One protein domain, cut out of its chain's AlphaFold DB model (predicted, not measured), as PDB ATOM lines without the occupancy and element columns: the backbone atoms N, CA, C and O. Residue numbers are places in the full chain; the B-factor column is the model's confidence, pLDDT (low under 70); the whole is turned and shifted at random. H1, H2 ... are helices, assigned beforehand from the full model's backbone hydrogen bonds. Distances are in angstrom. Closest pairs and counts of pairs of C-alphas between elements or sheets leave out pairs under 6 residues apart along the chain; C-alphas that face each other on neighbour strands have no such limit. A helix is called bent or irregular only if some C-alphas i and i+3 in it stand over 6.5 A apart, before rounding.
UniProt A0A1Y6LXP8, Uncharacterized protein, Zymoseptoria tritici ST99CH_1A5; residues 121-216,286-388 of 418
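AT A GLANCE: This is residues 121 to 216 and 286 to 388 of the 418 residues of an uncharacterized protein of Zymoseptoria tritici ST99CH_1A5 (UniProt A0A1Y6LXP8). A compact helical body has H2 at its core, with H4 and H11 running alongside it and the long helices H8 and H12 crossing it at wide angles. H1 packs on the first residues of H8, H9 packs on the first residues of H12, H13 with H3 and H7 is toward one end of the length, and H5 is toward the other. The printed part has 199 residues with thirteen named helices, H1 to H13 in order along the chain, and no named strand; the class is all helix. The whole is compact, with a radius of gyration of the C-alphas of 16.8 A, and elongated, spanning 55 by 34 by 32 A.

HOW THE PARTS SIT: H1, residues 121 to 130, touches residues 294 to 298 of H8, residues 294 to 309, at a shallow tilt of 23 degrees, the same way; the closest C-alphas, of Gly 123 and Phe 295, are 4.4 A apart. H2, residues 132 to 146, H4, residues 177 to 187, and H11, residues 331 to 347, form an up and down bundle, helices side by side, each running against the one before it. H4 and H11 touch, C-alphas of Pro 177 and Ala 343 closest at 4.7 A, and H2 and H11 touch, Ile 135 and Tyr 332 closest at 6.2 A, while H2 and H4 only just touch, with 3 pairs of C-alphas within 8 A. H8 touches H2 at a steep tilt of 61 degrees, C-alphas of Val 133 and Trp 298 closest at 5.9 A. H12, residues 356 to 371, touches H8 at a steep tilt of 40 degrees, opposite ways, C-alphas of Ile 308 and Ala 360 closest at 5.6 A. H9, residues 312 to 319, touches H12, C-alphas of Ile 314 and Pro 356 closest at 4.9 A. H13, residues 374 to 381, touches H3, residues 154 to 166, at Asp 155 and Ser 376, closest C-alphas 5.4 A, and H7, residues 286 to 290, at Pro 288 and Ala 379, 5.1 A. H5, residues 192 to 198, is close to H4 but not clearly touching, closest C-alphas those of Leu 186 and Leu 192, 7.6 A. H6, residues 206 to 212, only just touches H1, with 3 pairs, and H10, residues 325 to 328, touches H11 only at the corner. The O i to N i+4 pairs are each within hydrogen-bond range in H1, H2, H4, H7, H8, H9, H11, H12 and H13, but 7 of 9 in H3, 2 of 3 in H6 and 0 of 3 in H5, where 3 of 4 O i to N i+3 pairs are; H10 is too short.

IN THESE COORDINATES: H1 begins at C-alpha 121, (-12.698, 3.027, 18.851), and H13 ends at C-alpha 381, (-13.983, 22.353, 12.966). From first to last C-alpha H11 measures 24.5 A, H12 22.9 A, H8 22.2 A and H2 20.9 A. H5 is irregular: C-alphas 194 and 197 are 8.8 A apart.

THE WHOLE: The two C-alphas farthest apart, those of Asn 197 and Pro 388, are 59.0 A apart. Residues 217 to 285 are not printed, and C-alphas 216 and 286 stand 16.3 A apart across the cut. Of the links printed whole, none is long. The mean pLDDT of the printed part is 86.2, and it is under 70 at residues 168 to 169, 171 to 174, 322 to 324, 382 and 384 to 388.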
ATOM      1  N   LYS A 121     -12.912   4.483  18.911       77.88
ATOM      2  CA  LYS A 121     -12.698   3.027  18.851       77.88
ATOM      3  C   LYS A 121     -14.003   2.255  18.727       77.88
ATOM      4  O   LYS A 121     -14.165   1.452  17.816       77.88
ATOM      5  N   THR A 122     -14.955   2.568  19.593       73.62
ATOM      6  CA  THR A 122     -16.273   1.949  19.596       73.62
ATOM      7  C   THR A 122     -17.021   2.199  18.284       73.62
ATOM      8  O   THR A 122     -17.652   1.298  17.739       73.62
ATOM      9  N   GLY A 123     -16.933   3.410  17.727       78.38
ATOM     10  CA  GLY A 123     -17.509   3.729  16.423       78.38
ATOM     11  C   GLY A 123     -16.916   2.859  15.316       78.38
ATOM     12  O   GLY A 123     -17.662   2.288  14.520       78.38
ATOM     13  N   LEU A 124     -15.591   2.688  15.299       82.12
ATOM     14  CA  LEU A 124     -14.918   1.787  14.360       82.12
ATOM     15  C   LEU A 124     -15.357   0.327  14.533       82.12
ATOM     16  O   LEU A 124     -15.639  -0.330  13.532       82.12
ATOM     17  N   GLU A 125     -15.484  -0.168  15.762       77.38
ATOM     18  CA  GLU A 125     -15.976  -1.525  16.046       77.38
ATOM     19  C   GLU A 125     -17.398  -1.744  15.521       77.38
ATOM     20  O   GLU A 125     -17.656  -2.728  14.834       77.38
ATOM     21  N   ILE A 126     -18.301  -0.784  15.729       75.81
ATOM     22  CA  ILE A 126     -19.670  -0.849  15.197       75.81
ATOM     23  C   ILE A 126     -19.662  -0.889  13.676       75.81
ATOM     24  O   ILE A 126     -20.344  -1.712  13.063       75.81
ATOM     25  N   THR A 127     -18.868  -0.020  13.044       79.56
ATOM     26  CA  THR A 127     -18.767  -0.014  11.580       79.56
ATOM     27  C   THR A 127     -18.189  -1.322  11.040       79.56
ATOM     28  O   THR A 127     -18.551  -1.737   9.937       79.56
ATOM     29  N   ALA A 128     -17.326  -1.985  11.814       75.00
ATOM     30  CA  ALA A 128     -16.728  -3.266  11.476       75.00
ATOM     31  C   ALA A 128     -17.716  -4.431  11.624       75.00
ATOM     32  O   ALA A 128     -17.770  -5.288  10.743       75.00
ATOM     33  N   ASP A 129     -18.513  -4.444  12.689       70.19
ATOM     34  CA  ASP A 129     -19.442  -5.534  12.992       70.19
ATOM     35  C   ASP A 129     -20.738  -5.447  12.179       70.19
ATOM     36  O   ASP A 129     -21.278  -6.461  11.730       70.19
ATOM     37  N   LEU A 130     -21.225  -4.232  11.925       74.75
ATOM     38  CA  LEU A 130     -22.437  -4.006  11.135       74.75
ATOM     39  C   LEU A 130     -22.154  -3.838   9.639       74.75
ATOM     40  O   LEU A 130     -23.057  -4.034   8.827       74.75
ATOM     41  N   GLN A 131     -20.900  -3.548   9.269       84.00
ATOM     42  CA  GLN A 131     -20.330  -3.626   7.911       84.00
ATOM     43  C   GLN A 131     -20.913  -2.675   6.868       84.00
ATOM     44  O   GLN A 131     -20.355  -2.554   5.776       84.00
ATOM     45  N   GLN A 132     -22.007  -1.975   7.184       87.25
ATOM     46  CA  GLN A 132     -22.691  -1.085   6.248       87.25
ATOM     47  C   GLN A 132     -21.758  -0.051   5.633       87.25
ATOM     48  O   GLN A 132     -21.886   0.213   4.446       87.25
ATOM     49  N   VAL A 133     -20.788   0.490   6.374       91.62
ATOM     50  CA  VAL A 133     -19.852   1.464   5.794       91.62
ATOM     51  C   VAL A 133     -19.043   0.847   4.653       91.62
ATOM     52  O   VAL A 133     -18.917   1.452   3.594       91.62
ATOM     53  N   VAL A 134     -18.541  -0.379   4.820       91.00
ATOM     54  CA  VAL A 134     -17.768  -1.076   3.778       91.00
ATOM     55  C   VAL A 134     -18.663  -1.442   2.593       91.00
ATOM     56  O   VAL A 134     -18.273  -1.240   1.443       91.00
ATOM     57  N   ILE A 135     -19.878  -1.927   2.860       93.12
ATOM     58  CA  ILE A 135     -20.862  -2.281   1.829       93.12
ATOM     59  C   ILE A 135     -21.250  -1.047   0.999       93.12
ATOM     60  O   ILE A 135     -21.155  -1.059  -0.230       93.12
ATOM     61  N   MET A 136     -21.617   0.046   1.668       95.38
ATOM     62  CA  MET A 136     -22.019   1.299   1.030       95.38
ATOM     63  C   MET A 136     -20.853   1.983   0.320       95.38
ATOM     64  O   MET A 136     -21.064   2.593  -0.724       95.38
ATOM     65  N   ALA A 137     -19.618   1.836   0.804       94.25
ATOM     66  CA  ALA A 137     -18.432   2.312   0.098       94.25
ATOM     67  C   ALA A 137     -18.267   1.627  -1.270       94.25
ATOM     68  O   ALA A 137     -17.946   2.292  -2.258       94.25
ATOM     69  N   HIS A 138     -18.529   0.318  -1.367       93.69
ATOM     70  CA  HIS A 138     -18.516  -0.389  -2.650       93.69
ATOM     71  C   HIS A 138     -19.624   0.096  -3.591       93.69
ATOM     72  O   HIS A 138     -19.342   0.331  -4.769       93.69
ATOM     73  N   LEU A 139     -20.842   0.296  -3.076       95.50
ATOM     74  CA  LEU A 139     -21.950   0.849  -3.857       95.50
ATOM     75  C   LEU A 139     -21.619   2.259  -4.366       95.50
ATOM     76  O   LEU A 139     -21.632   2.493  -5.572       95.50
ATOM     77  N   TYR A 140     -21.231   3.165  -3.466       95.62
ATOM     78  CA  TYR A 140     -20.831   4.536  -3.781       95.62
ATOM     79  C   TYR A 140     -19.750   4.576  -4.865       95.62
ATOM     80  O   TYR A 140     -19.898   5.265  -5.874       95.62
ATOM     81  N   THR A 141     -18.682   3.788  -4.705       92.75
ATOM     82  CA  THR A 141     -17.571   3.789  -5.664       92.75
ATOM     83  C   THR A 141     -18.014   3.266  -7.037       92.75
ATOM     84  O   THR A 141     -17.604   3.816  -8.060       92.75
ATOM     85  N   ALA A 142     -18.870   2.239  -7.087       92.69
ATOM     86  CA  ALA A 142     -19.394   1.700  -8.343       92.69
ATOM     87  C   ALA A 142     -20.319   2.697  -9.057       92.69
ATOM     88  O   ALA A 142     -20.150   2.957 -10.244       92.69
ATOM     89  N   ILE A 143     -21.246   3.313  -8.327       94.56
ATOM     90  CA  ILE A 143     -22.182   4.307  -8.859       94.56
ATOM     91  C   ILE A 143     -21.428   5.543  -9.387       94.56
ATOM     92  O   ILE A 143     -21.684   6.000 -10.503       94.56
ATOM     93  N   ARG A 144     -20.417   6.035  -8.651       92.81
ATOM     94  CA  ARG A 144     -19.502   7.088  -9.133       92.81
ATOM     95  C   ARG A 144     -18.763   6.673 -10.405       92.81
ATOM     96  O   ARG A 144     -18.547   7.506 -11.281       92.81
ATOM     97  N   ARG A 145     -18.370   5.400 -10.520       90.06
ATOM     98  CA  ARG A 145     -17.654   4.865 -11.688       90.06
ATOM     99  C   ARG A 145     -18.542   4.753 -12.923       90.06
ATOM    100  O   ARG A 145     -18.062   5.038 -14.015       90.06
ATOM    101  N   TYR A 146     -19.804   4.376 -12.742       91.44
ATOM    102  CA  TYR A 146     -20.809   4.389 -13.803       91.44
ATOM    103  C   TYR A 146     -21.222   5.811 -14.217       91.44
ATOM    104  O   TYR A 146     -21.847   5.975 -15.256       91.44
ATOM    105  N   GLY A 147     -20.854   6.842 -13.446       92.44
ATOM    106  CA  GLY A 147     -21.139   8.243 -13.774       92.44
ATOM    107  C   GLY A 147     -22.571   8.686 -13.466       92.44
ATOM    108  O   GLY A 147     -22.970   9.771 -13.880       92.44
ATOM    109  N   ILE A 148     -23.323   7.869 -12.725       95.06
ATOM    110  CA  ILE A 148     -24.737   8.105 -12.387       95.06
ATOM    111  C   ILE A 148     -24.930   8.827 -11.039       95.06
ATOM    112  O   ILE A 148     -26.032   9.263 -10.739       95.06
ATOM    113  N   LEU A 149     -23.861   9.013 -10.254       94.94
ATOM    114  CA  LEU A 149     -23.835   9.891  -9.075       94.94
ATOM    115  C   LEU A 149     -22.877  11.051  -9.335       94.94
ATOM    116  O   LEU A 149     -21.699  10.835  -9.646       94.94
ATOM    117  N   ARG A 150     -23.384  12.278  -9.223       92.94
ATOM    118  CA  ARG A 150     -22.636  13.509  -9.512       92.94
ATOM    119  C   ARG A 150     -22.091  14.121  -8.230       92.94
ATOM    120  O   ARG A 150     -20.957  14.609  -8.221       92.94
ATOM    121  N   ALA A 151     -22.865  14.068  -7.152       94.12
ATOM    122  CA  ALA A 151     -22.476  14.587  -5.857       94.12
ATOM    123  C   ALA A 151     -21.265  13.836  -5.291       94.12
ATOM    124  O   ALA A 151     -21.087  12.623  -5.444       94.12
ATOM    125  N   THR A 152     -20.406  14.586  -4.599       95.25
ATOM    126  CA  THR A 152     -19.282  14.010  -3.862       95.25
ATOM    127  C   THR A 152     -19.644  13.830  -2.403       95.25
ATOM    128  O   THR A 152     -19.908  14.802  -1.695       95.25
ATOM    129  N   TRP A 153     -19.603  12.576  -1.953       96.56
ATOM    130  CA  TRP A 153     -19.788  12.228  -0.555       96.56
ATOM    131  C   TRP A 153     -18.462  12.392   0.178       96.56
ATOM    132  O   TRP A 153     -17.680  11.455   0.300       96.56
ATOM    133  N   HIS A 154     -18.189  13.610   0.635       95.38
ATOM    134  CA  HIS A 154     -16.917  13.986   1.249       95.38
ATOM    135  C   HIS A 154     -16.576  13.122   2.468       95.38
ATOM    136  O   HIS A 154     -15.413  12.767   2.648       95.38
ATOM    137  N   ASP A 155     -17.577  12.737   3.263       95.31
ATOM    138  CA  ASP A 155     -17.375  11.837   4.403       95.31
ATOM    139  C   ASP A 155     -16.907  10.445   3.952       95.31
ATOM    140  O   ASP A 155     -15.928   9.919   4.482       95.31
ATOM    141  N   MET A 156     -17.531   9.879   2.912       95.19
ATOM    142  CA  MET A 156     -17.102   8.603   2.334       95.19
ATOM    143  C   MET A 156     -15.717   8.710   1.684       95.19
ATOM    144  O   MET A 156     -14.875   7.844   1.901       95.19
ATOM    145  N   GLU A 157     -15.433   9.781   0.938       93.31
ATOM    146  CA  GLU A 157     -14.105  10.027   0.351       93.31
ATOM    147  C   GLU A 157     -13.010  10.109   1.421       93.31
ATOM    148  O   GLU A 157     -11.916   9.571   1.235       93.31
ATOM    149  N   LEU A 158     -13.301  10.742   2.562       91.06
ATOM    150  CA  LEU A 158     -12.383  10.801   3.693       91.06
ATOM    151  C   LEU A 158     -12.100   9.396   4.242       91.06
ATOM    152  O   LEU A 158     -10.930   9.040   4.404       91.06
ATOM    153  N   VAL A 159     -13.137   8.582   4.465       90.88
ATOM    154  CA  VAL A 159     -12.984   7.189   4.923       90.88
ATOM    155  C   VAL A 159     -12.183   6.363   3.911       90.88
ATOM    156  O   VAL A 159     -11.225   5.686   4.288       90.88
ATOM    157  N   LEU A 160     -12.498   6.455   2.617       90.00
ATOM    158  CA  LEU A 160     -11.765   5.768   1.548       90.00
ATOM    159  C   LEU A 160     -10.278   6.164   1.530       90.00
ATOM    160  O   LEU A 160      -9.397   5.301   1.429       90.00
ATOM    161  N   ALA A 161      -9.985   7.461   1.652       88.69
ATOM    162  CA  ALA A 161      -8.625   7.988   1.667       88.69
ATOM    163  C   ALA A 161      -7.834   7.518   2.896       88.69
ATOM    164  O   ALA A 161      -6.676   7.118   2.760       88.69
ATOM    165  N   GLN A 162      -8.458   7.525   4.074       86.81
ATOM    166  CA  GLN A 162      -7.863   7.041   5.320       86.81
ATOM    167  C   GLN A 162      -7.548   5.549   5.247       86.81
ATOM    168  O   GLN A 162      -6.422   5.139   5.534       86.81
ATOM    169  N   GLN A 163      -8.507   4.735   4.796       86.44
ATOM    170  CA  GLN A 163      -8.303   3.296   4.696       86.44
ATOM    171  C   GLN A 163      -7.167   2.978   3.732       86.44
ATOM    172  O   GLN A 163      -6.284   2.213   4.091       86.44
ATOM    173  N   LYS A 164      -7.070   3.649   2.579       83.31
ATOM    174  CA  LYS A 164      -5.956   3.461   1.633       83.31
ATOM    175  C   LYS A 164      -4.560   3.590   2.272       83.31
ATOM    176  O   LYS A 164      -3.632   2.938   1.795       83.31
ATOM    177  N   LEU A 165      -4.398   4.417   3.309       75.38
ATOM    178  CA  LEU A 165      -3.122   4.597   4.013       75.38
ATOM    179  C   LEU A 165      -2.769   3.424   4.936       75.38
ATOM    180  O   LEU A 165      -1.588   3.188   5.184       75.38
ATOM    181  N   VAL A 166      -3.772   2.699   5.436       76.12
ATOM    182  CA  VAL A 166      -3.599   1.606   6.404       76.12
ATOM    183  C   VAL A 166      -3.749   0.241   5.737       76.12
ATOM    184  O   VAL A 166      -2.912  -0.641   5.908       76.12
ATOM    185  N   GLN A 167      -4.799   0.079   4.938       75.62
ATOM    186  CA  GLN A 167      -5.103  -1.114   4.171       75.62
ATOM    187  C   GLN A 167      -5.887  -0.741   2.902       75.62
ATOM    188  O   GLN A 167      -6.957  -0.140   2.991       75.62
ATOM    189  N   PRO A 168      -5.452  -1.163   1.700       69.06
ATOM    190  CA  PRO A 168      -6.239  -0.987   0.484       69.06
ATOM    191  C   PRO A 168      -7.461  -1.924   0.505       69.06
ATOM    192  O   PRO A 168      -7.479  -2.985  -0.119       69.06
ATOM    193  N   LEU A 169      -8.483  -1.545   1.274       69.12
ATOM    194  CA  LEU A 169      -9.780  -2.217   1.342       69.12
ATOM    195  C   LEU A 169     -10.519  -2.088   0.011       69.12
ATOM    196  O   LEU A 169     -11.121  -3.054  -0.460       69.12
ATOM    197  N   PHE A 170     -10.364  -0.925  -0.619       70.69
ATOM    198  CA  PHE A 170     -11.006  -0.538  -1.863       70.69
ATOM    199  C   PHE A 170      -9.947  -0.487  -2.974       70.69
ATOM    200  O   PHE A 170      -9.119   0.430  -3.000       70.69
ATOM    201  N   PRO A 171      -9.889  -1.494  -3.862       65.50
ATOM    202  CA  PRO A 171      -8.957  -1.470  -4.979       65.50
ATOM    203  C   PRO A 171      -9.302  -0.316  -5.925       65.50
ATOM    204  O   PRO A 171     -10.459   0.093  -6.030       65.50
ATOM    205  N   ARG A 172      -8.303   0.187  -6.665       65.94
ATOM    206  CA  ARG A 172      -8.585   1.024  -7.840       65.94
ATOM    207  C   ARG A 172      -9.469   0.203  -8.772       65.94
ATOM    208  O   ARG A 172      -9.023  -0.828  -9.270       65.94
ATOM    209  N   LEU A 173     -10.719   0.628  -8.939       64.25
ATOM    210  CA  LEU A 173     -11.702  -0.153  -9.674       64.25
ATOM    211  C   LEU A 173     -11.259  -0.337 -11.127       64.25
ATOM    212  O   LEU A 173     -10.871   0.619 -11.806       64.25
ATOM    213  N   SER A 174     -11.332  -1.589 -11.578       66.00
ATOM    214  CA  SER A 174     -11.195  -1.949 -12.985       66.00
ATOM    215  C   SER A 174     -12.269  -1.241 -13.819       66.00
ATOM    216  O   SER A 174     -13.320  -0.859 -13.307       66.00
ATOM    217  N   ALA A 175     -12.014  -1.059 -15.116       70.56
ATOM    218  CA  ALA A 175     -13.074  -0.698 -16.059       70.56
ATOM    219  C   ALA A 175     -14.071  -1.854 -16.270       70.56
ATOM    220  O   ALA A 175     -15.185  -1.614 -16.715       70.56
ATOM    221  N   ASP A 176     -13.674  -3.081 -15.923       85.44
ATOM    222  CA  ASP A 176     -14.518  -4.272 -15.984       85.44
ATOM    223  C   ASP A 176     -15.613  -4.246 -14.888       85.44
ATOM    224  O   ASP A 176     -15.284  -4.279 -13.693       85.44
ATOM    225  N   PRO A 177     -16.908  -4.230 -15.265       87.75
ATOM    226  CA  PRO A 177     -18.025  -4.271 -14.326       87.75
ATOM    227  C   PRO A 177     -18.048  -5.517 -13.436       87.75
ATOM    228  O   PRO A 177     -18.364  -5.426 -12.247       87.75
ATOM    229  N   PHE A 178     -17.658  -6.680 -13.962       91.62
ATOM    230  CA  PHE A 178     -17.643  -7.926 -13.196       91.62
ATOM    231  C   PHE A 178     -16.505  -7.966 -12.174       91.62
ATOM    232  O   PHE A 178     -16.665  -8.532 -11.087       91.62
ATOM    233  N   ALA A 179     -15.387  -7.295 -12.451       89.62
ATOM    234  CA  ALA A 179     -14.332  -7.101 -11.465       89.62
ATOM    235  C   ALA A 179     -14.817  -6.294 -10.248       89.62
ATOM    236  O   ALA A 179     -14.409  -6.597  -9.125       89.62
ATOM    237  N   MET A 180     -15.720  -5.317 -10.426       89.56
ATOM    238  CA  MET A 180     -16.306  -4.575  -9.298       89.56
ATOM    239  C   MET A 180     -17.125  -5.498  -8.384       89.56
ATOM    240  O   MET A 180     -16.923  -5.494  -7.168       89.56
ATOM    241  N   VAL A 181     -17.967  -6.358  -8.968       93.25
ATOM    242  CA  VAL A 181     -18.752  -7.360  -8.222       93.25
ATOM    243  C   VAL A 181     -17.836  -8.371  -7.525       93.25
ATOM    244  O   VAL A 181     -18.028  -8.686  -6.351       93.25
ATOM    245  N   LYS A 182     -16.784  -8.841  -8.207       91.94
ATOM    246  CA  LYS A 182     -15.777  -9.739  -7.624       91.94
ATOM    247  C   LYS A 182     -15.078  -9.109  -6.422       91.94
ATOM    248  O   LYS A 182     -14.928  -9.760  -5.392       91.94
ATOM    249  N   HIS A 183     -14.647  -7.853  -6.525       90.12
ATOM    250  CA  HIS A 183     -14.004  -7.153  -5.414       90.12
ATOM    251  C   HIS A 183     -14.932  -6.988  -4.215       90.12
ATOM    252  O   HIS A 183     -14.484  -7.169  -3.083       90.12
ATOM    253  N   TYR A 184     -16.208  -6.709  -4.469       92.62
ATOM    254  CA  TYR A 184     -17.225  -6.649  -3.434       92.62
ATOM    255  C   TYR A 184     -17.411  -8.003  -2.728       92.62
ATOM    256  O   TYR A 184     -17.281  -8.091  -1.509       92.62
ATOM    257  N   LEU A 185     -17.574  -9.097  -3.477       93.38
ATOM    258  CA  LEU A 185     -17.669 -10.449  -2.909       93.38
ATOM    259  C   LEU A 185     -16.416 -10.853  -2.110       93.38
ATOM    260  O   LEU A 185     -16.523 -11.498  -1.068       93.38
ATOM    261  N   LEU A 186     -15.221 -10.445  -2.548       90.94
ATOM    262  CA  LEU A 186     -13.982 -10.659  -1.789       90.94
ATOM    263  C   LEU A 186     -13.937  -9.846  -0.487       90.94
ATOM    264  O   LEU A 186     -13.339 -10.299   0.491       90.94
ATOM    265  N   ALA A 187     -14.550  -8.659  -0.448       90.31
ATOM    266  CA  ALA A 187     -14.707  -7.893   0.788       90.31
ATOM    267  C   ALA A 187     -15.657  -8.597   1.771       90.31
ATOM    268  O   ALA A 187     -15.374  -8.635   2.967       90.31
ATOM    269  N   LEU A 188     -16.692  -9.266   1.252       90.69
ATOM    270  CA  LEU A 188     -17.588 -10.153   2.005       90.69
ATOM    271  C   LEU A 188     -16.974 -11.522   2.360       90.69
ATOM    272  O   LEU A 188     -17.647 -12.351   2.963       90.69
ATOM    273  N   ARG A 189     -15.701 -11.767   2.009       90.44
ATOM    274  CA  ARG A 189     -14.954 -13.023   2.240       90.44
ATOM    275  C   ARG A 189     -15.442 -14.235   1.453       90.44
ATOM    276  O   ARG A 189     -15.227 -15.369   1.881       90.44
ATOM    277  N   ALA A 190     -16.006 -14.028   0.265       90.00
ATOM    278  CA  ALA A 190     -16.164 -15.127  -0.677       90.00
ATOM    279  C   ALA A 190     -14.788 -15.777  -0.952       90.00
ATOM    280  O   ALA A 190     -13.818 -15.058  -1.231       90.00
ATOM    281  N   PRO A 191     -14.660 -17.113  -0.861       87.81
ATOM    282  CA  PRO A 191     -13.384 -17.780  -1.076       87.81
ATOM    283  C   PRO A 191     -12.951 -17.633  -2.538       87.81
ATOM    284  O   PRO A 191     -13.770 -17.696  -3.451       87.81
ATOM    285  N   LEU A 192     -11.645 -17.473  -2.782       87.44
ATOM    286  CA  LEU A 192     -11.110 -17.305  -4.144       87.44
ATOM    287  C   LEU A 192     -11.467 -18.478  -5.070       87.44
ATOM    288  O   LEU A 192     -11.674 -18.281  -6.265       87.44
ATOM    289  N   THR A 193     -11.586 -19.681  -4.509       89.06
ATOM    290  CA  THR A 193     -11.997 -20.896  -5.222       89.06
ATOM    291  C   THR A 193     -13.426 -20.824  -5.759       89.06
ATOM    292  O   THR A 193     -13.716 -21.463  -6.764       89.06
ATOM    293  N   ALA A 194     -14.306 -20.008  -5.165       87.75
ATOM    294  CA  ALA A 194     -15.680 -19.835  -5.637       87.75
ATOM    295  C   ALA A 194     -15.784 -19.025  -6.942       87.75
ATOM    296  O   ALA A 194     -16.851 -18.982  -7.544       87.75
ATOM    297  N   PHE A 195     -14.684 -18.414  -7.394       89.12
ATOM    298  CA  PHE A 195     -14.590 -17.728  -8.687       89.12
ATOM    299  C   PHE A 195     -13.973 -18.607  -9.785       89.12
ATOM    300  O   PHE A 195     -13.632 -18.111 -10.863       89.12
ATOM    301  N   ALA A 196     -13.753 -19.897  -9.505       83.56
ATOM    302  CA  ALA A 196     -13.250 -20.836 -10.496       83.56
ATOM    303  C   ALA A 196     -14.184 -20.886 -11.719       83.56
ATOM    304  O   ALA A 196     -15.391 -20.673 -11.618       83.56
ATOM    305  N   ASN A 197     -13.607 -21.159 -12.891       81.69
ATOM    306  CA  ASN A 197     -14.328 -21.257 -14.166       81.69
ATOM    307  C   ASN A 197     -15.051 -19.967 -14.606       81.69
ATOM    308  O   ASN A 197     -15.980 -20.026 -15.407       81.69
ATOM    309  N   GLY A 198     -14.637 -18.803 -14.093       75.94
ATOM    310  CA  GLY A 198     -15.177 -17.506 -14.513       75.94
ATOM    311  C   GLY A 198     -16.594 -17.212 -14.014       75.94
ATOM    312  O   GLY A 198     -17.203 -16.246 -14.466       75.94
ATOM    313  N   GLN A 199     -17.126 -18.013 -13.088       81.88
ATOM    314  CA  GLN A 199     -18.438 -17.767 -12.495       81.88
ATOM    315  C   GLN A 199     -18.346 -16.789 -11.319       81.88
ATOM    316  O   GLN A 199     -17.353 -16.751 -10.589       81.88
ATOM    317  N   LEU A 200     -19.408 -16.002 -11.122       87.38
ATOM    318  CA  LEU A 200     -19.598 -15.235  -9.895       87.38
ATOM    319  C   LEU A 200     -20.456 -16.035  -8.909       87.38
ATOM    320  O   LEU A 200     -21.581 -16.407  -9.258       87.38
ATOM    321  N   PRO A 201     -19.969 -16.281  -7.682       90.56
ATOM    322  CA  PRO A 201     -20.770 -16.930  -6.660       90.56
ATOM    323  C   PRO A 201     -21.835 -15.976  -6.108       90.56
ATOM    324  O   PRO A 201     -21.722 -14.753  -6.211       90.56
ATOM    325  N   ARG A 202     -22.853 -16.548  -5.457       89.81
ATOM    326  CA  ARG A 202     -23.758 -15.780  -4.592       89.81
ATOM    327  C   ARG A 202     -22.996 -15.205  -3.384       89.81
ATOM    328  O   ARG A 202     -21.926 -15.723  -3.044       89.81
ATOM    329  N   PRO A 203     -23.536 -14.168  -2.718       90.62
ATOM    330  CA  PRO A 203     -22.986 -13.684  -1.460       90.62
ATOM    331  C   PRO A 203     -22.840 -14.823  -0.441       90.62
ATOM    332  O   PRO A 203     -23.704 -15.705  -0.394       90.62
ATOM    333  N   PRO A 204     -21.772 -14.830   0.376       89.50
ATOM    334  CA  PRO A 204     -21.658 -15.774   1.481       89.50
ATOM    335  C   PRO A 204     -22.825 -15.616   2.476       89.50
ATOM    336  O   PRO A 204     -23.430 -14.542   2.547       89.50
ATOM    337  N   PRO A 205     -23.144 -16.659   3.264       85.50
ATOM    338  CA  PRO A 205     -24.181 -16.568   4.289       85.50
ATOM    339  C   PRO A 205     -23.792 -15.573   5.391       85.50
ATOM    340  O   PRO A 205     -22.606 -15.305   5.612       85.50
ATOM    341  N   GLU A 206     -24.781 -15.073   6.136       81.25
ATOM    342  CA  GLU A 206     -24.564 -14.085   7.204       81.25
ATOM    343  C   GLU A 206     -23.590 -14.588   8.283       81.25
ATOM    344  O   GLU A 206     -22.783 -13.815   8.796       81.25
ATOM    345  N   SER A 207     -23.569 -15.900   8.546       80.56
ATOM    346  CA  SER A 207     -22.616 -16.546   9.461       80.56
ATOM    347  C   SER A 207     -21.146 -16.395   9.051       80.56
ATOM    348  O   SER A 207     -20.261 -16.542   9.889       80.56
ATOM    349  N   VAL A 208     -20.871 -16.097   7.778       84.62
ATOM    350  CA  VAL A 208     -19.530 -15.781   7.268       84.62
ATOM    351  C   VAL A 208     -19.344 -14.274   7.168       84.62
ATOM    352  O   VAL A 208     -18.319 -13.748   7.602       84.62
ATOM    353  N   VAL A 209     -20.334 -13.585   6.602       81.50
ATOM    354  CA  VAL A 209     -20.274 -12.142   6.367       81.50
ATOM    355  C   VAL A 209     -20.114 -11.406   7.696       81.50
ATOM    356  O   VAL A 209     -19.102 -10.737   7.869       81.50
ATOM    357  N   GLY A 210     -21.010 -11.616   8.668       74.06
ATOM    358  CA  GLY A 210     -21.005 -11.013  10.013       74.06
ATOM    359  C   GLY A 210     -19.631 -10.993  10.711       74.06
ATOM    360  O   GLY A 210     -19.077  -9.927  10.972       74.06
ATOM    361  N   PRO A 211     -19.027 -12.154  10.992       72.50
ATOM    362  CA  PRO A 211     -17.758 -12.195  11.714       72.50
ATOM    363  C   PRO A 211     -16.539 -11.824  10.860       72.50
ATOM    364  O   PRO A 211     -15.562 -11.296  11.401       72.50
ATOM    365  N   PHE A 212     -16.546 -12.103   9.552       79.62
ATOM    366  CA  PHE A 212     -15.306 -12.107   8.770       79.62
ATOM    367  C   PHE A 212     -15.198 -11.031   7.696       79.62
ATOM    368  O   PHE A 212     -14.094 -10.901   7.155       79.62
ATOM    369  N   CYS A 213     -16.263 -10.284   7.376       83.25
ATOM    370  CA  CYS A 213     -16.205  -9.183   6.408       83.25
ATOM    371  C   CYS A 213     -14.988  -8.287   6.672       83.25
ATOM    372  O   CYS A 213     -14.560  -8.100   7.815       83.25
ATOM    373  N   LYS A 214     -14.385  -7.757   5.604       84.12
ATOM    374  CA  LYS A 214     -13.277  -6.813   5.755       84.12
ATOM    375  C   LYS A 214     -13.722  -5.627   6.612       84.12
ATOM    376  O   LYS A 214     -14.741  -5.008   6.334       84.12
ATOM    377  N   ARG A 215     -12.916  -5.300   7.620       85.50
ATOM    378  CA  ARG A 215     -13.209  -4.275   8.626       85.50
ATOM    379  C   ARG A 215     -12.433  -3.002   8.331       85.50
ATOM    380  O   ARG A 215     -11.288  -3.087   7.874       85.50
ATOM    381  N   LEU A 216     -13.023  -1.847   8.644       86.31
ATOM    382  CA  LEU A 216     -12.259  -0.604   8.717       86.31
ATOM    383  C   LEU A 216     -11.129  -0.776   9.738       86.31
ATOM    384  O   LEU A 216     -11.312  -1.391  10.786       86.31
ATOM    385  N   ASP A 286      -3.296  13.968  12.974       75.75
ATOM    386  CA  ASP A 286      -4.187  12.837  13.272       75.75
ATOM    387  C   ASP A 286      -5.567  13.274  13.789       75.75
ATOM    388  O   ASP A 286      -6.550  12.549  13.647       75.75
ATOM    389  N   GLU A 287      -5.660  14.462  14.383       76.94
ATOM    390  CA  GLU A 287      -6.852  14.950  15.079       76.94
ATOM    391  C   GLU A 287      -8.143  14.952  14.246       76.94
ATOM    392  O   GLU A 287      -9.171  14.561  14.802       76.94
ATOM    393  N   PRO A 288      -8.149  15.294  12.939       81.06
ATOM    394  CA  PRO A 288      -9.360  15.173  12.130       81.06
ATOM    395  C   PRO A 288      -9.878  13.735  12.045       81.06
ATOM    396  O   PRO A 288     -11.080  13.524  11.975       81.06
ATOM    397  N   GLN A 289      -8.989  12.738  12.069       80.75
ATOM    398  CA  GLN A 289      -9.378  11.326  12.011       80.75
ATOM    399  C   GLN A 289      -9.945  10.870  13.354       80.75
ATOM    400  O   GLN A 289     -10.986  10.231  13.391       80.75
ATOM    401  N   LEU A 290      -9.306  11.288  14.450       77.62
ATOM    402  CA  LEU A 290      -9.774  11.060  15.823       77.62
ATOM    403  C   LEU A 290     -11.093  11.765  16.154       77.62
ATOM    404  O   LEU A 290     -11.739  11.450  17.149       77.62
ATOM    405  N   SER A 291     -11.431  12.803  15.392       80.69
ATOM    406  CA  SER A 291     -12.637  13.606  15.589       80.69
ATOM    407  C   SER A 291     -13.760  13.226  14.631       80.69
ATOM    408  O   SER A 291     -14.825  13.831  14.697       80.69
ATOM    409  N   PHE A 292     -13.519  12.281  13.721       86.38
ATOM    410  CA  PHE A 292     -14.532  11.813  12.790       86.38
ATOM    411  C   PHE A 292     -15.526  10.909  13.523       86.38
ATOM    412  O   PHE A 292     -15.134   9.921  14.144       86.38
ATOM    413  N   ASP A 293     -16.814  11.243  13.451       84.44
ATOM    414  CA  ASP A 293     -17.870  10.441  14.071       84.44
ATOM    415  C   ASP A 293     -18.187   9.217  13.197       84.44
ATOM    416  O   ASP A 293     -19.114   9.216  12.388       84.44
ATOM    417  N   TYR A 294     -17.390   8.155  13.343       86.25
ATOM    418  CA  TYR A 294     -17.598   6.887  12.629       86.25
ATOM    419  C   TYR A 294     -18.971   6.273  12.904       86.25
ATOM    420  O   TYR A 294     -19.548   5.631  12.025       86.25
ATOM    421  N   PHE A 295     -19.498   6.479  14.110       80.12
ATOM    422  CA  PHE A 295     -20.800   5.964  14.491       80.12
ATOM    423  C   PHE A 295     -21.932   6.753  13.814       80.12
ATOM    424  O   PHE A 295     -22.800   6.163  13.166       80.12
ATOM    425  N   GLY A 296     -21.892   8.085  13.891       82.94
ATOM    426  CA  GLY A 296     -22.813   8.962  13.167       82.94
ATOM    427  C   GLY A 296     -22.771   8.710  11.659       82.94
ATOM    428  O   GLY A 296     -23.811   8.611  11.009       82.94
ATOM    429  N   PHE A 297     -21.580   8.489  11.102       91.19
ATOM    430  CA  PHE A 297     -21.419   8.143   9.696       91.19
ATOM    431  C   PHE A 297     -22.026   6.780   9.335       91.19
ATOM    432  O   PHE A 297     -22.643   6.630   8.275       91.19
ATOM    433  N   TRP A 298     -21.902   5.784  10.218       89.00
ATOM    434  CA  TRP A 298     -22.587   4.505  10.057       89.00
ATOM    435  C   TRP A 298     -24.112   4.680  10.030       89.00
ATOM    436  O   TRP A 298     -24.761   4.121   9.145       89.00
ATOM    437  N   MET A 299     -24.674   5.512  10.915       84.75
ATOM    438  CA  MET A 299     -26.106   5.847  10.902       84.75
ATOM    439  C   MET A 299     -26.526   6.494   9.575       84.75
ATOM    440  O   MET A 299     -27.555   6.118   9.018       84.75
ATOM    441  N   SER A 300     -25.724   7.413   9.025       90.62
ATOM    442  CA  SER A 300     -25.982   8.009   7.704       90.62
ATOM    443  C   SER A 300     -25.984   6.952   6.594       90.62
ATOM    444  O   SER A 300     -26.900   6.917   5.774       90.62
ATOM    445  N   CYS A 301     -25.002   6.040   6.591       93.12
ATOM    446  CA  CYS A 301     -24.960   4.917   5.646       93.12
ATOM    447  C   CYS A 301     -26.189   4.011   5.783       93.12
ATOM    448  O   CYS A 301     -26.749   3.565   4.783       93.12
ATOM    449  N   HIS A 302     -26.606   3.741   7.020       88.38
ATOM    450  CA  HIS A 302     -27.773   2.927   7.307       88.38
ATOM    451  C   HIS A 302     -29.069   3.593   6.824       88.38
ATOM    452  O   HIS A 302     -29.879   2.928   6.187       88.38
ATOM    453  N   SER A 303     -29.242   4.897   7.065       89.50
ATOM    454  CA  SER A 303     -30.411   5.664   6.609       89.50
ATOM    455  C   SER A 303     -30.573   5.590   5.092       89.50
ATOM    456  O   SER A 303     -31.630   5.203   4.607       89.50
ATOM    457  N   ILE A 304     -29.492   5.852   4.351       94.06
ATOM    458  CA  ILE A 304     -29.480   5.758   2.883       94.06
ATOM    459  C   ILE A 304     -29.845   4.342   2.428       94.06
ATOM    460  O   ILE A 304     -30.660   4.160   1.530       94.06
ATOM    461  N   TYR A 305     -29.267   3.317   3.057       92.44
ATOM    462  CA  TYR A 305     -29.623   1.932   2.758       92.44
ATOM    463  C   TYR A 305     -31.120   1.661   2.980       92.44
ATOM    464  O   TYR A 305     -31.741   0.996   2.154       92.44
ATOM    465  N   ARG A 306     -31.712   2.174   4.063       89.81
ATOM    466  CA  ARG A 306     -33.142   1.997   4.350       89.81
ATOM    467  C   ARG A 306     -34.029   2.707   3.342       89.81
ATOM    468  O   ARG A 306     -35.055   2.147   2.983       89.81
ATOM    469  N   GLU A 307     -33.635   3.887   2.877       93.12
ATOM    470  CA  GLU A 307     -34.325   4.578   1.784       93.12
ATOM    471  C   GLU A 307     -34.307   3.730   0.509       93.12
ATOM    472  O   GLU A 307     -35.362   3.483  -0.061       93.12
ATOM    473  N   ILE A 308     -33.144   3.188   0.128       94.44
ATOM    474  CA  ILE A 308     -33.011   2.300  -1.039       94.44
ATOM    475  C   ILE A 308     -33.859   1.030  -0.884       94.44
ATOM    476  O   ILE A 308     -34.478   0.574  -1.838       94.44
ATOM    477  N   MET A 309     -33.862   0.426   0.305       89.75
ATOM    478  CA  MET A 309     -34.586  -0.819   0.576       89.75
ATOM    479  C   MET A 309     -36.110  -0.625   0.586       89.75
ATOM    480  O   MET A 309     -36.837  -1.531   0.191       89.75
ATOM    481  N   ASN A 310     -36.582   0.531   1.058       90.00
ATOM    482  CA  ASN A 310     -38.005   0.866   1.137       90.00
ATOM    483  C   ASN A 310     -38.566   1.445  -0.171       90.00
ATOM    484  O   ASN A 310     -39.751   1.765  -0.221       90.00
ATOM    485  N   ASP A 311     -37.735   1.625  -1.196       94.44
ATOM    486  CA  ASP A 311     -38.196   2.048  -2.512       94.44
ATOM    487  C   ASP A 311     -38.872   0.874  -3.235       94.44
ATOM    488  O   ASP A 311     -38.247  -0.155  -3.513       94.44
ATOM    489  N   ASP A 312     -40.164   1.030  -3.530       90.88
ATOM    490  CA  ASP A 312     -40.985  -0.022  -4.132       90.88
ATOM    491  C   ASP A 312     -40.452  -0.449  -5.510       90.88
ATOM    492  O   ASP A 312     -40.453  -1.640  -5.835       90.88
ATOM    493  N   GLU A 313     -39.965   0.489  -6.330       89.50
ATOM    494  CA  GLU A 313     -39.475   0.177  -7.677       89.50
ATOM    495  C   GLU A 313     -38.209  -0.679  -7.621       89.50
ATOM    496  O   GLU A 313     -38.105  -1.695  -8.323       89.50
ATOM    497  N   ILE A 314     -37.267  -0.311  -6.748       91.69
ATOM    498  CA  ILE A 314     -36.055  -1.091  -6.493       91.69
ATOM    499  C   ILE A 314     -36.434  -2.461  -5.934       91.69
ATOM    500  O   ILE A 314     -35.987  -3.485  -6.463       91.69
ATOM    501  N   TYR A 315     -37.275  -2.499  -4.901       88.06
ATOM    502  CA  TYR A 315     -37.647  -3.732  -4.218       88.06
ATOM    503  C   TYR A 315     -38.308  -4.734  -5.181       88.06
ATOM    504  O   TYR A 315     -37.841  -5.869  -5.316       88.06
ATOM    505  N   TYR A 316     -39.332  -4.312  -5.931       87.62
ATOM    506  CA  TYR A 316     -40.030  -5.185  -6.880       87.62
ATOM    507  C   TYR A 316     -39.139  -5.656  -8.032       87.62
ATOM    508  O   TYR A 316     -39.297  -6.778  -8.527       87.62
ATOM    509  N   ALA A 317     -38.206  -4.819  -8.494       87.38
ATOM    510  CA  ALA A 317     -37.264  -5.214  -9.533       87.38
ATOM    511  C   ALA A 317     -36.291  -6.299  -9.043       87.38
ATOM    512  O   ALA A 317     -35.989  -7.232  -9.791       87.38
ATOM    513  N   LEU A 318     -35.832  -6.208  -7.792       87.50
ATOM    514  CA  LEU A 318     -34.910  -7.178  -7.197       87.50
ATOM    515  C   LEU A 318     -35.602  -8.485  -6.778       87.50
ATOM    516  O   LEU A 318     -35.029  -9.559  -6.962       87.50
ATOM    517  N   GLU A 319     -36.844  -8.431  -6.296       83.62
ATOM    518  CA  GLU A 319     -37.635  -9.627  -5.961       83.62
ATOM    519  C   GLU A 319     -37.864 -10.521  -7.199       83.62
ATOM    520  O   GLU A 319     -37.746 -11.749  -7.135       83.62
ATOM    521  N   LYS A 320     -38.075  -9.913  -8.377       79.38
ATOM    522  CA  LYS A 320     -38.193 -10.634  -9.661       79.38
ATOM    523  C   LYS A 320     -36.931 -11.410 -10.055       79.38
ATOM    524  O   LYS A 320     -37.037 -12.405 -10.774       79.38
ATOM    525  N   GLU A 321     -35.754 -11.021  -9.562       72.38
ATOM    526  CA  GLU A 321     -34.494 -11.758  -9.757       72.38
ATOM    527  C   GLU A 321     -34.366 -12.987  -8.821       72.38
ATOM    528  O   GLU A 321     -33.306 -13.614  -8.758       72.38
ATOM    529  N   LYS A 322     -35.465 -13.400  -8.163       67.62
ATOM    530  CA  LYS A 322     -35.592 -14.580  -7.283       67.62
ATOM    531  C   LYS A 322     -34.795 -14.498  -5.977       67.62
ATOM    532  O   LYS A 322     -34.361 -15.534  -5.468       67.62
ATOM    533  N   ALA A 323     -34.596 -13.300  -5.440       64.31
ATOM    534  CA  ALA A 323     -34.179 -13.155  -4.048       64.31
ATOM    535  C   ALA A 323     -35.385 -13.415  -3.135       64.31
ATOM    536  O   ALA A 323     -36.490 -12.959  -3.431       64.31
ATOM    537  N   ALA A 324     -35.192 -14.169  -2.052       68.44
ATOM    538  CA  ALA A 324     -36.238 -14.299  -1.046       68.44
ATOM    539  C   ALA A 324     -36.383 -12.966  -0.284       68.44
ATOM    540  O   ALA A 324     -35.411 -12.223  -0.134       68.44
ATOM    541  N   LYS A 325     -37.599 -12.638   0.162       70.69
ATOM    542  CA  LYS A 325     -37.910 -11.356   0.821       70.69
ATOM    543  C   LYS A 325     -37.005 -11.078   2.030       70.69
ATOM    544  O   LYS A 325     -36.503  -9.974   2.183       70.69
ATOM    545  N   ASP A 326     -36.756 -12.101   2.832       73.56
ATOM    546  CA  ASP A 326     -35.860 -12.085   3.988       73.56
ATOM    547  C   ASP A 326     -34.382 -11.881   3.617       73.56
ATOM    548  O   ASP A 326     -33.629 -11.287   4.384       73.56
ATOM    549  N   GLU A 327     -33.953 -12.310   2.428       76.94
ATOM    550  CA  GLU A 327     -32.592 -12.058   1.946       76.94
ATOM    551  C   GLU A 327     -32.394 -10.596   1.507       76.94
ATOM    552  O   GLU A 327     -31.297 -10.061   1.663       76.94
ATOM    553  N   LEU A 328     -33.429  -9.930   0.978       80.12
ATOM    554  CA  LEU A 328     -33.352  -8.522   0.550       80.12
ATOM    555  C   LEU A 328     -33.231  -7.544   1.727       80.12
ATOM    556  O   LEU A 328     -32.631  -6.477   1.574       80.12
ATOM    557  N   ASP A 329     -33.700  -7.943   2.911       81.50
ATOM    558  CA  ASP A 329     -33.496  -7.205   4.164       81.50
ATOM    559  C   ASP A 329     -32.014  -7.183   4.595       81.50
ATOM    560  O   ASP A 329     -31.619  -6.423   5.481       81.50
ATOM    561  N   LEU A 330     -31.144  -7.975   3.960       86.12
ATOM    562  CA  LEU A 330     -29.709  -7.944   4.208       86.12
ATOM    563  C   LEU A 330     -29.031  -6.939   3.270       86.12
ATOM    564  O   LEU A 330     -28.876  -7.175   2.071       86.12
ATOM    565  N   CYS A 331     -28.526  -5.839   3.840       89.75
ATOM    566  CA  CYS A 331     -27.830  -4.768   3.110       89.75
ATOM    567  C   CYS A 331     -26.789  -5.292   2.101       89.75
ATOM    568  O   CYS A 331     -26.714  -4.812   0.969       89.75
ATOM    569  N   TYR A 332     -26.019  -6.323   2.472       91.56
ATOM    570  CA  TYR A 332     -24.984  -6.859   1.592       91.56
ATOM    571  C   TYR A 332     -25.534  -7.636   0.381       91.56
ATOM    572  O   TYR A 332     -24.884  -7.664  -0.670       91.56
ATOM    573  N   VAL A 333     -26.710  -8.257   0.508       92.06
ATOM    574  CA  VAL A 333     -27.396  -8.962  -0.585       92.06
ATOM    575  C   VAL A 333     -28.020  -7.951  -1.536       92.06
ATOM    576  O   VAL A 333     -27.807  -8.047  -2.743       92.06
ATOM    577  N   LEU A 334     -28.705  -6.937  -1.001       93.12
ATOM    578  CA  LEU A 334     -29.276  -5.857  -1.802       93.12
ATOM    579  C   LEU A 334     -28.198  -5.201  -2.676       93.12
ATOM    580  O   LEU A 334     -28.329  -5.149  -3.899       93.12
ATOM    581  N   VAL A 335     -27.075  -4.792  -2.075       95.25
ATOM    582  CA  VAL A 335     -25.969  -4.170  -2.820       95.25
ATOM    583  C   VAL A 335     -25.338  -5.137  -3.825       95.25
ATOM    584  O   VAL A 335     -25.013  -4.722  -4.937       95.25
ATOM    585  N   TYR A 336     -25.215  -6.430  -3.501       95.25
ATOM    586  CA  TYR A 336     -24.757  -7.432  -4.471       95.25
ATOM    587  C   TYR A 336     -25.629  -7.442  -5.732       95.25
ATOM    588  O   TYR A 336     -25.096  -7.417  -6.842       95.25
ATOM    589  N   LEU A 337     -26.954  -7.469  -5.567       94.75
ATOM    590  CA  LEU A 337     -27.891  -7.552  -6.685       94.75
ATOM    591  C   LEU A 337     -27.878  -6.280  -7.538       94.75
ATOM    592  O   LEU A 337     -27.863  -6.388  -8.765       94.75
ATOM    593  N   LEU A 338     -27.788  -5.100  -6.914       95.81
ATOM    594  CA  LEU A 338     -27.620  -3.829  -7.630       95.81
ATOM    595  C   LEU A 338     -26.358  -3.844  -8.504       95.81
ATOM    596  O   LEU A 338     -26.417  -3.558  -9.703       95.81
ATOM    597  N   LEU A 339     -25.216  -4.226  -7.920       95.19
ATOM    598  CA  LEU A 339     -23.937  -4.280  -8.631       95.19
ATOM    599  C   LEU A 339     -23.945  -5.330  -9.749       95.19
ATOM    600  O   LEU A 339     -23.449  -5.064 -10.846       95.19
ATOM    601  N   LEU A 340     -24.517  -6.510  -9.496       94.88
ATOM    602  CA  LEU A 340     -24.615  -7.585 -10.481       94.88
ATOM    603  C   LEU A 340     -25.534  -7.207 -11.650       94.88
ATOM    604  O   LEU A 340     -25.197  -7.490 -12.800       94.88
ATOM    605  N   GLY A 341     -26.680  -6.582 -11.370       93.81
ATOM    606  CA  GLY A 341     -27.612  -6.106 -12.392       93.81
ATOM    607  C   GLY A 341     -26.954  -5.092 -13.324       93.81
ATOM    608  O   GLY A 341     -27.009  -5.248 -14.545       93.81
ATOM    609  N   ALA A 342     -26.238  -4.122 -12.747       94.81
ATOM    610  CA  ALA A 342     -25.456  -3.147 -13.501       94.81
ATOM    611  C   ALA A 342     -24.373  -3.820 -14.360       94.81
ATOM    612  O   ALA A 342     -24.269  -3.547 -15.555       94.81
ATOM    613  N   ALA A 343     -23.614  -4.760 -13.785       94.31
ATOM    614  CA  ALA A 343     -22.557  -5.465 -14.504       94.31
ATOM    615  C   ALA A 343     -23.092  -6.264 -15.704       94.31
ATOM    616  O   ALA A 343     -22.550  -6.156 -16.802       94.31
ATOM    617  N   LYS A 344     -24.200  -6.998 -15.524       93.88
ATOM    618  CA  LYS A 344     -24.878  -7.732 -16.607       93.88
ATOM    619  C   LYS A 344     -25.378  -6.807 -17.720       93.88
ATOM    620  O   LYS A 344     -25.388  -7.212 -18.879       93.88
ATOM    621  N   ALA A 345     -25.860  -5.610 -17.385       94.25
ATOM    622  CA  ALA A 345     -26.336  -4.656 -18.382       94.25
ATOM    623  C   ALA A 345     -25.180  -4.104 -19.221       94.25
ATOM    624  O   ALA A 345     -25.240  -4.179 -20.448       94.25
ATOM    625  N   VAL A 346     -24.106  -3.655 -18.566       93.56
ATOM    626  CA  VAL A 346     -22.929  -3.093 -19.245       93.56
ATOM    627  C   VAL A 346     -22.239  -4.132 -20.130       93.56
ATOM    628  O   VAL A 346     -21.899  -3.825 -21.268       93.56
ATOM    629  N   ASP A 347     -22.103  -5.376 -19.664       92.44
ATOM    630  CA  ASP A 347     -21.550  -6.485 -20.458       92.44
ATOM    631  C   ASP A 347     -22.355  -6.760 -21.742       92.44
ATOM    632  O   ASP A 347     -21.800  -7.063 -22.795       92.44
ATOM    633  N   ARG A 348     -23.675  -6.551 -21.693       94.12
ATOM    634  CA  ARG A 348     -24.576  -6.660 -22.853       94.12
ATOM    635  C   ARG A 348     -24.629  -5.387 -23.706       94.12
ATOM    636  O   ARG A 348     -25.486  -5.295 -24.584       94.12
ATOM    637  N   GLY A 349     -23.781  -4.396 -23.429       92.38
ATOM    638  CA  GLY A 349     -23.775  -3.101 -24.111       92.38
ATOM    639  C   GLY A 349     -25.018  -2.250 -23.839       92.38
ATOM    640  O   GLY A 349     -25.363  -1.401 -24.660       92.38
ATOM    641  N   LYS A 350     -25.726  -2.492 -22.728       94.12
ATOM    642  CA  LYS A 350     -26.913  -1.724 -22.337       94.12
ATOM    643  C   LYS A 350     -26.560  -0.613 -21.340       94.12
ATOM    644  O   LYS A 350     -25.678  -0.820 -20.504       94.12
ATOM    645  N   PRO A 351     -27.268   0.531 -21.402       92.75
ATOM    646  CA  PRO A 351     -27.166   1.583 -20.396       92.75
ATOM    647  C   PRO A 351     -27.533   1.074 -18.995       92.75
ATOM    648  O   PRO A 351     -28.283   0.103 -18.853       92.75
ATOM    649  N   VAL A 352     -27.004   1.744 -17.969       92.81
ATOM    650  CA  VAL A 352     -27.388   1.503 -16.565       92.81
ATOM    651  C   VAL A 352     -28.606   2.332 -16.157       92.81
ATOM    652  O   VAL A 352     -29.235   2.045 -15.138       92.81
ATOM    653  N   GLU A 353     -28.955   3.340 -16.956       91.81
ATOM    654  CA  GLU A 353     -30.154   4.151 -16.812       91.81
ATOM    655  C   GLU A 353     -31.415   3.270 -16.820       91.81
ATOM    656  O   GLU A 353     -31.562   2.360 -17.640       91.81
ATOM    657  N   GLY A 354     -32.332   3.534 -15.884       87.69
ATOM    658  CA  GLY A 354     -33.561   2.752 -15.709       87.69
ATOM    659  C   GLY A 354     -33.384   1.401 -15.003       87.69
ATOM    660  O   GLY A 354     -34.358   0.666 -14.853       87.69
ATOM    661  N   LEU A 355     -32.173   1.050 -14.556       94.12
ATOM    662  CA  LEU A 355     -31.956  -0.092 -13.663       94.12
ATOM    663  C   LEU A 355     -32.134   0.317 -12.190       94.12
ATOM    664  O   LEU A 355     -31.926   1.484 -11.855       94.12
ATOM    665  N   PRO A 356     -32.374  -0.641 -11.274       95.25
ATOM    666  CA  PRO A 356     -32.494  -0.353  -9.840       95.25
ATOM    667  C   PRO A 356     -31.285   0.377  -9.234       95.25
ATOM    668  O   PRO A 356     -31.428   1.159  -8.302       95.25
ATOM    669  N   ILE A 357     -30.080   0.170  -9.783       96.19
ATOM    670  CA  ILE A 357     -28.877   0.887  -9.334       96.19
ATOM    671  C   ILE A 357     -28.946   2.395  -9.628       96.19
ATOM    672  O   ILE A 357     -28.345   3.175  -8.897       96.19
ATOM    673  N   ASN A 358     -29.667   2.806 -10.679       96.25
ATOM    674  CA  ASN A 358     -29.866   4.212 -11.015       96.25
ATOM    675  C   ASN A 358     -30.821   4.878 -10.020       96.25
ATOM    676  O   ASN A 358     -30.489   5.926  -9.484       96.25
ATOM    677  N   ALA A 359     -31.945   4.232  -9.694       95.69
ATOM    678  CA  ALA A 359     -32.852   4.716  -8.649       95.69
ATOM    679  C   ALA A 359     -32.142   4.804  -7.282       95.69
ATOM    680  O   ALA A 359     -32.224   5.815  -6.588       95.69
ATOM    681  N   ALA A 360     -31.326   3.798  -6.940       97.06
ATOM    682  CA  ALA A 360     -30.489   3.851  -5.741       97.06
ATOM    683  C   ALA A 360     -29.510   5.041  -5.767       97.06
ATOM    684  O   ALA A 360     -29.284   5.678  -4.740       97.06
ATOM    685  N   ALA A 361     -28.938   5.361  -6.934       97.44
ATOM    686  CA  ALA A 361     -28.056   6.511  -7.108       97.44
ATOM    687  C   ALA A 361     -28.780   7.842  -6.877       97.44
ATOM    688  O   ALA A 361     -28.200   8.733  -6.266       97.44
ATOM    689  N   GLU A 362     -30.030   7.974  -7.323       96.44
ATOM    690  CA  GLU A 362     -30.844   9.181  -7.138       96.44
ATOM    691  C   GLU A 362     -31.172   9.428  -5.659       96.44
ATOM    692  O   GLU A 362     -30.998  10.546  -5.166       96.44
ATOM    693  N   LEU A 363     -31.540   8.376  -4.918       96.56
ATOM    694  CA  LEU A 363     -31.741   8.445  -3.464       96.56
ATOM    695  C   LEU A 363     -30.441   8.824  -2.735       96.56
ATOM    696  O   LEU A 363     -30.424   9.704  -1.870       96.56
ATOM    697  N   MET A 364     -29.322   8.214  -3.139       97.38
ATOM    698  CA  MET A 364     -28.002   8.580  -2.628       97.38
ATOM    699  C   MET A 364     -27.647  10.038  -2.942       97.38
ATOM    700  O   MET A 364     -27.144  10.729  -2.064       97.38
ATOM    701  N   GLU A 365     -27.900  10.523  -4.160       96.94
ATOM    702  CA  GLU A 365     -27.612  11.898  -4.585       96.94
ATOM    703  C   GLU A 365     -28.360  12.910  -3.712       96.94
ATOM    704  O   GLU A 365     -27.752  13.885  -3.265       96.94
ATOM    705  N   ALA A 366     -29.642  12.664  -3.423       94.88
ATOM    706  CA  ALA A 366     -30.451  13.523  -2.562       94.88
ATOM    707  C   ALA A 366     -29.858  13.618  -1.146       94.88
ATOM    708  O   ALA A 366     -29.558  14.716  -0.671       94.88
ATOM    709  N   SER A 367     -29.597  12.467  -0.519       94.38
ATOM    710  CA  SER A 367     -29.012  12.383   0.824       94.38
ATOM    711  C   SER A 367     -27.601  12.994   0.896       94.38
ATOM    712  O   SER A 367     -27.288  13.793   1.784       94.38
ATOM    713  N   ILE A 368     -26.734  12.684  -0.074       95.94
ATOM    714  CA  ILE A 368     -25.357  13.201  -0.135       95.94
ATOM    715  C   ILE A 368     -25.350  14.713  -0.371       95.94
ATOM    716  O   ILE A 368     -24.523  15.419   0.208       95.94
ATOM    717  N   SER A 369     -26.260  15.230  -1.194       94.38
ATOM    718  CA  SER A 369     -26.341  16.668  -1.459       94.38
ATOM    719  C   SER A 369     -26.784  17.458  -0.229       94.38
ATOM    720  O   SER A 369     -26.331  18.587  -0.049       94.38
ATOM    721  N   SER A 370     -27.622  16.876   0.639       92.38
ATOM    722  CA  SER A 370     -28.052  17.535   1.877       92.38
ATOM    723  C   SER A 370     -27.003  17.511   2.991       92.38
ATOM    724  O   SER A 370     -26.850  18.510   3.692       92.38
ATOM    725  N   SER A 371     -26.292  16.394   3.176       91.62
ATOM    726  CA  SER A 371     -25.475  16.162   4.383       91.62
ATOM    727  C   SER A 371     -24.181  15.374   4.146       91.62
ATOM    728  O   SER A 371     -23.520  14.956   5.092       91.62
ATOM    729  N   GLY A 372     -23.733  15.214   2.897       91.94
ATOM    730  CA  GLY A 372     -22.569  14.390   2.538       91.94
ATOM    731  C   GLY A 372     -21.197  14.889   3.020       91.94
ATOM    732  O   GLY A 372     -20.175  14.352   2.594       91.94
ATOM    733  N   ASN A 373     -21.131  15.932   3.844       93.50
ATOM    734  CA  ASN A 373     -19.896  16.416   4.462       93.50
ATOM    735  C   ASN A 373     -20.052  16.752   5.954       93.50
ATOM    736  O   ASN A 373     -19.186  17.426   6.515       93.50
ATOM    737  N   GLU A 374     -21.151  16.333   6.583       91.44
ATOM    738  CA  GLU A 374     -21.486  16.682   7.963       91.44
ATOM    739  C   GLU A 374     -20.383  16.245   8.936       91.44
ATOM    740  O   GLU A 374     -19.873  17.061   9.714       91.44
ATOM    741  N   HIS A 375     -19.943  14.989   8.832       89.56
ATOM    742  CA  HIS A 375     -19.013  14.383   9.788       89.56
ATOM    743  C   HIS A 375     -17.583  14.883   9.589       89.56
ATOM    744  O   HIS A 375     -16.892  15.226  10.549       89.56
ATOM    745  N   SER A 376     -17.136  14.995   8.338       90.06
ATOM    746  CA  SER A 376     -15.813  15.528   8.000       90.06
ATOM    747  C   SER A 376     -15.695  17.017   8.321       90.06
ATOM    748  O   SER A 376     -14.657  17.443   8.833       90.06
ATOM    749  N   GLN A 377     -16.745  17.817   8.097       87.44
ATOM    750  CA  GLN A 377     -16.747  19.218   8.517       87.44
ATOM    751  C   GLN A 377     -16.749  19.358  10.037       87.44
ATOM    752  O   GLN A 377     -16.000  20.189  10.555       87.44
ATOM    753  N   ALA A 378     -17.558  18.574  10.754       81.44
ATOM    754  CA  ALA A 378     -17.577  18.590  12.213       81.44
ATOM    755  C   ALA A 378     -16.188  18.253  12.779       81.44
ATOM    756  O   ALA A 378     -15.627  19.039  13.545       81.44
ATOM    757  N   ALA A 379     -15.579  17.166  12.295       82.06
ATOM    758  CA  ALA A 379     -14.230  16.750  12.664       82.06
ATOM    759  C   ALA A 379     -13.173  17.828  12.365       82.06
ATOM    760  O   ALA A 379     -12.281  18.100  13.175       82.06
ATOM    761  N   PHE A 380     -13.287  18.484  11.207       80.94
ATOM    762  CA  PHE A 380     -12.383  19.558  10.807       80.94
ATOM    763  C   PHE A 380     -12.503  20.794  11.710       80.94
ATOM    764  O   PHE A 380     -11.485  21.394  12.058       80.94
ATOM    765  N   ARG A 381     -13.724  21.173  12.116       73.00
ATOM    766  CA  ARG A 381     -13.983  22.353  12.966       73.00
ATOM    767  C   ARG A 381     -13.401  22.210  14.370       73.00
ATOM    768  O   ARG A 381     -12.939  23.202  14.923       73.00
ATOM    769  N   VAL A 382     -13.396  20.996  14.919       69.25
ATOM    770  CA  VAL A 382     -12.883  20.725  16.275       69.25
ATOM    771  C   VAL A 382     -11.383  20.414  16.310       69.25
ATOM    772  O   VAL A 382     -10.821  20.220  17.382       69.25
ATOM    773  N   SER A 383     -10.705  20.386  15.157       73.25
ATOM    774  CA  SER A 383      -9.272  20.092  15.089       73.25
ATOM    775  C   SER A 383      -8.411  21.314  15.450       73.25
ATOM    776  O   SER A 383      -8.452  22.360  14.790       73.25
ATOM    777  N   SER A 384      -7.547  21.172  16.454       65.44
ATOM    778  CA  SER A 384      -6.676  22.209  17.020       65.44
ATOM    779  C   SER A 384      -5.757  22.914  16.011       65.44
ATOM    780  O   SER A 384      -5.438  24.096  16.176       65.44
ATOM    781  N   GLY A 385      -5.377  22.252  14.912       60.44
ATOM    782  CA  GLY A 385      -4.602  22.859  13.821       60.44
ATOM    783  C   GLY A 385      -5.340  23.942  13.026       60.44
ATOM    784  O   GLY A 385      -4.709  24.691  12.276       60.44
ATOM    785  N   ARG A 386      -6.667  24.024  13.163       59.97
ATOM    786  CA  ARG A 386      -7.544  24.840  12.311       59.97
ATOM    787  C   ARG A 386      -8.447  25.796  13.086       59.97
ATOM    788  O   ARG A 386      -9.165  26.551  12.441       59.97
ATOM    789  N   ILE A 387      -8.338  25.852  14.418       56.53
ATOM    790  CA  ILE A 387      -9.028  26.859  15.240       56.53
ATOM    791  C   ILE A 387      -8.610  28.265  14.757       56.53
ATOM    792  O   ILE A 387      -7.411  28.607  14.842       56.53
ATOM    793  N   PRO A 388      -9.558  29.075  14.237       52.62
ATOM    794  CA  PRO A 388      -9.295  30.433  13.769       52.62
ATOM    795  C   PRO A 388      -8.616  31.272  14.852       52.62
ATOM    796  O   PRO A 388      -8.894  31.101  16.036       52.62
TER     797      PRO A 388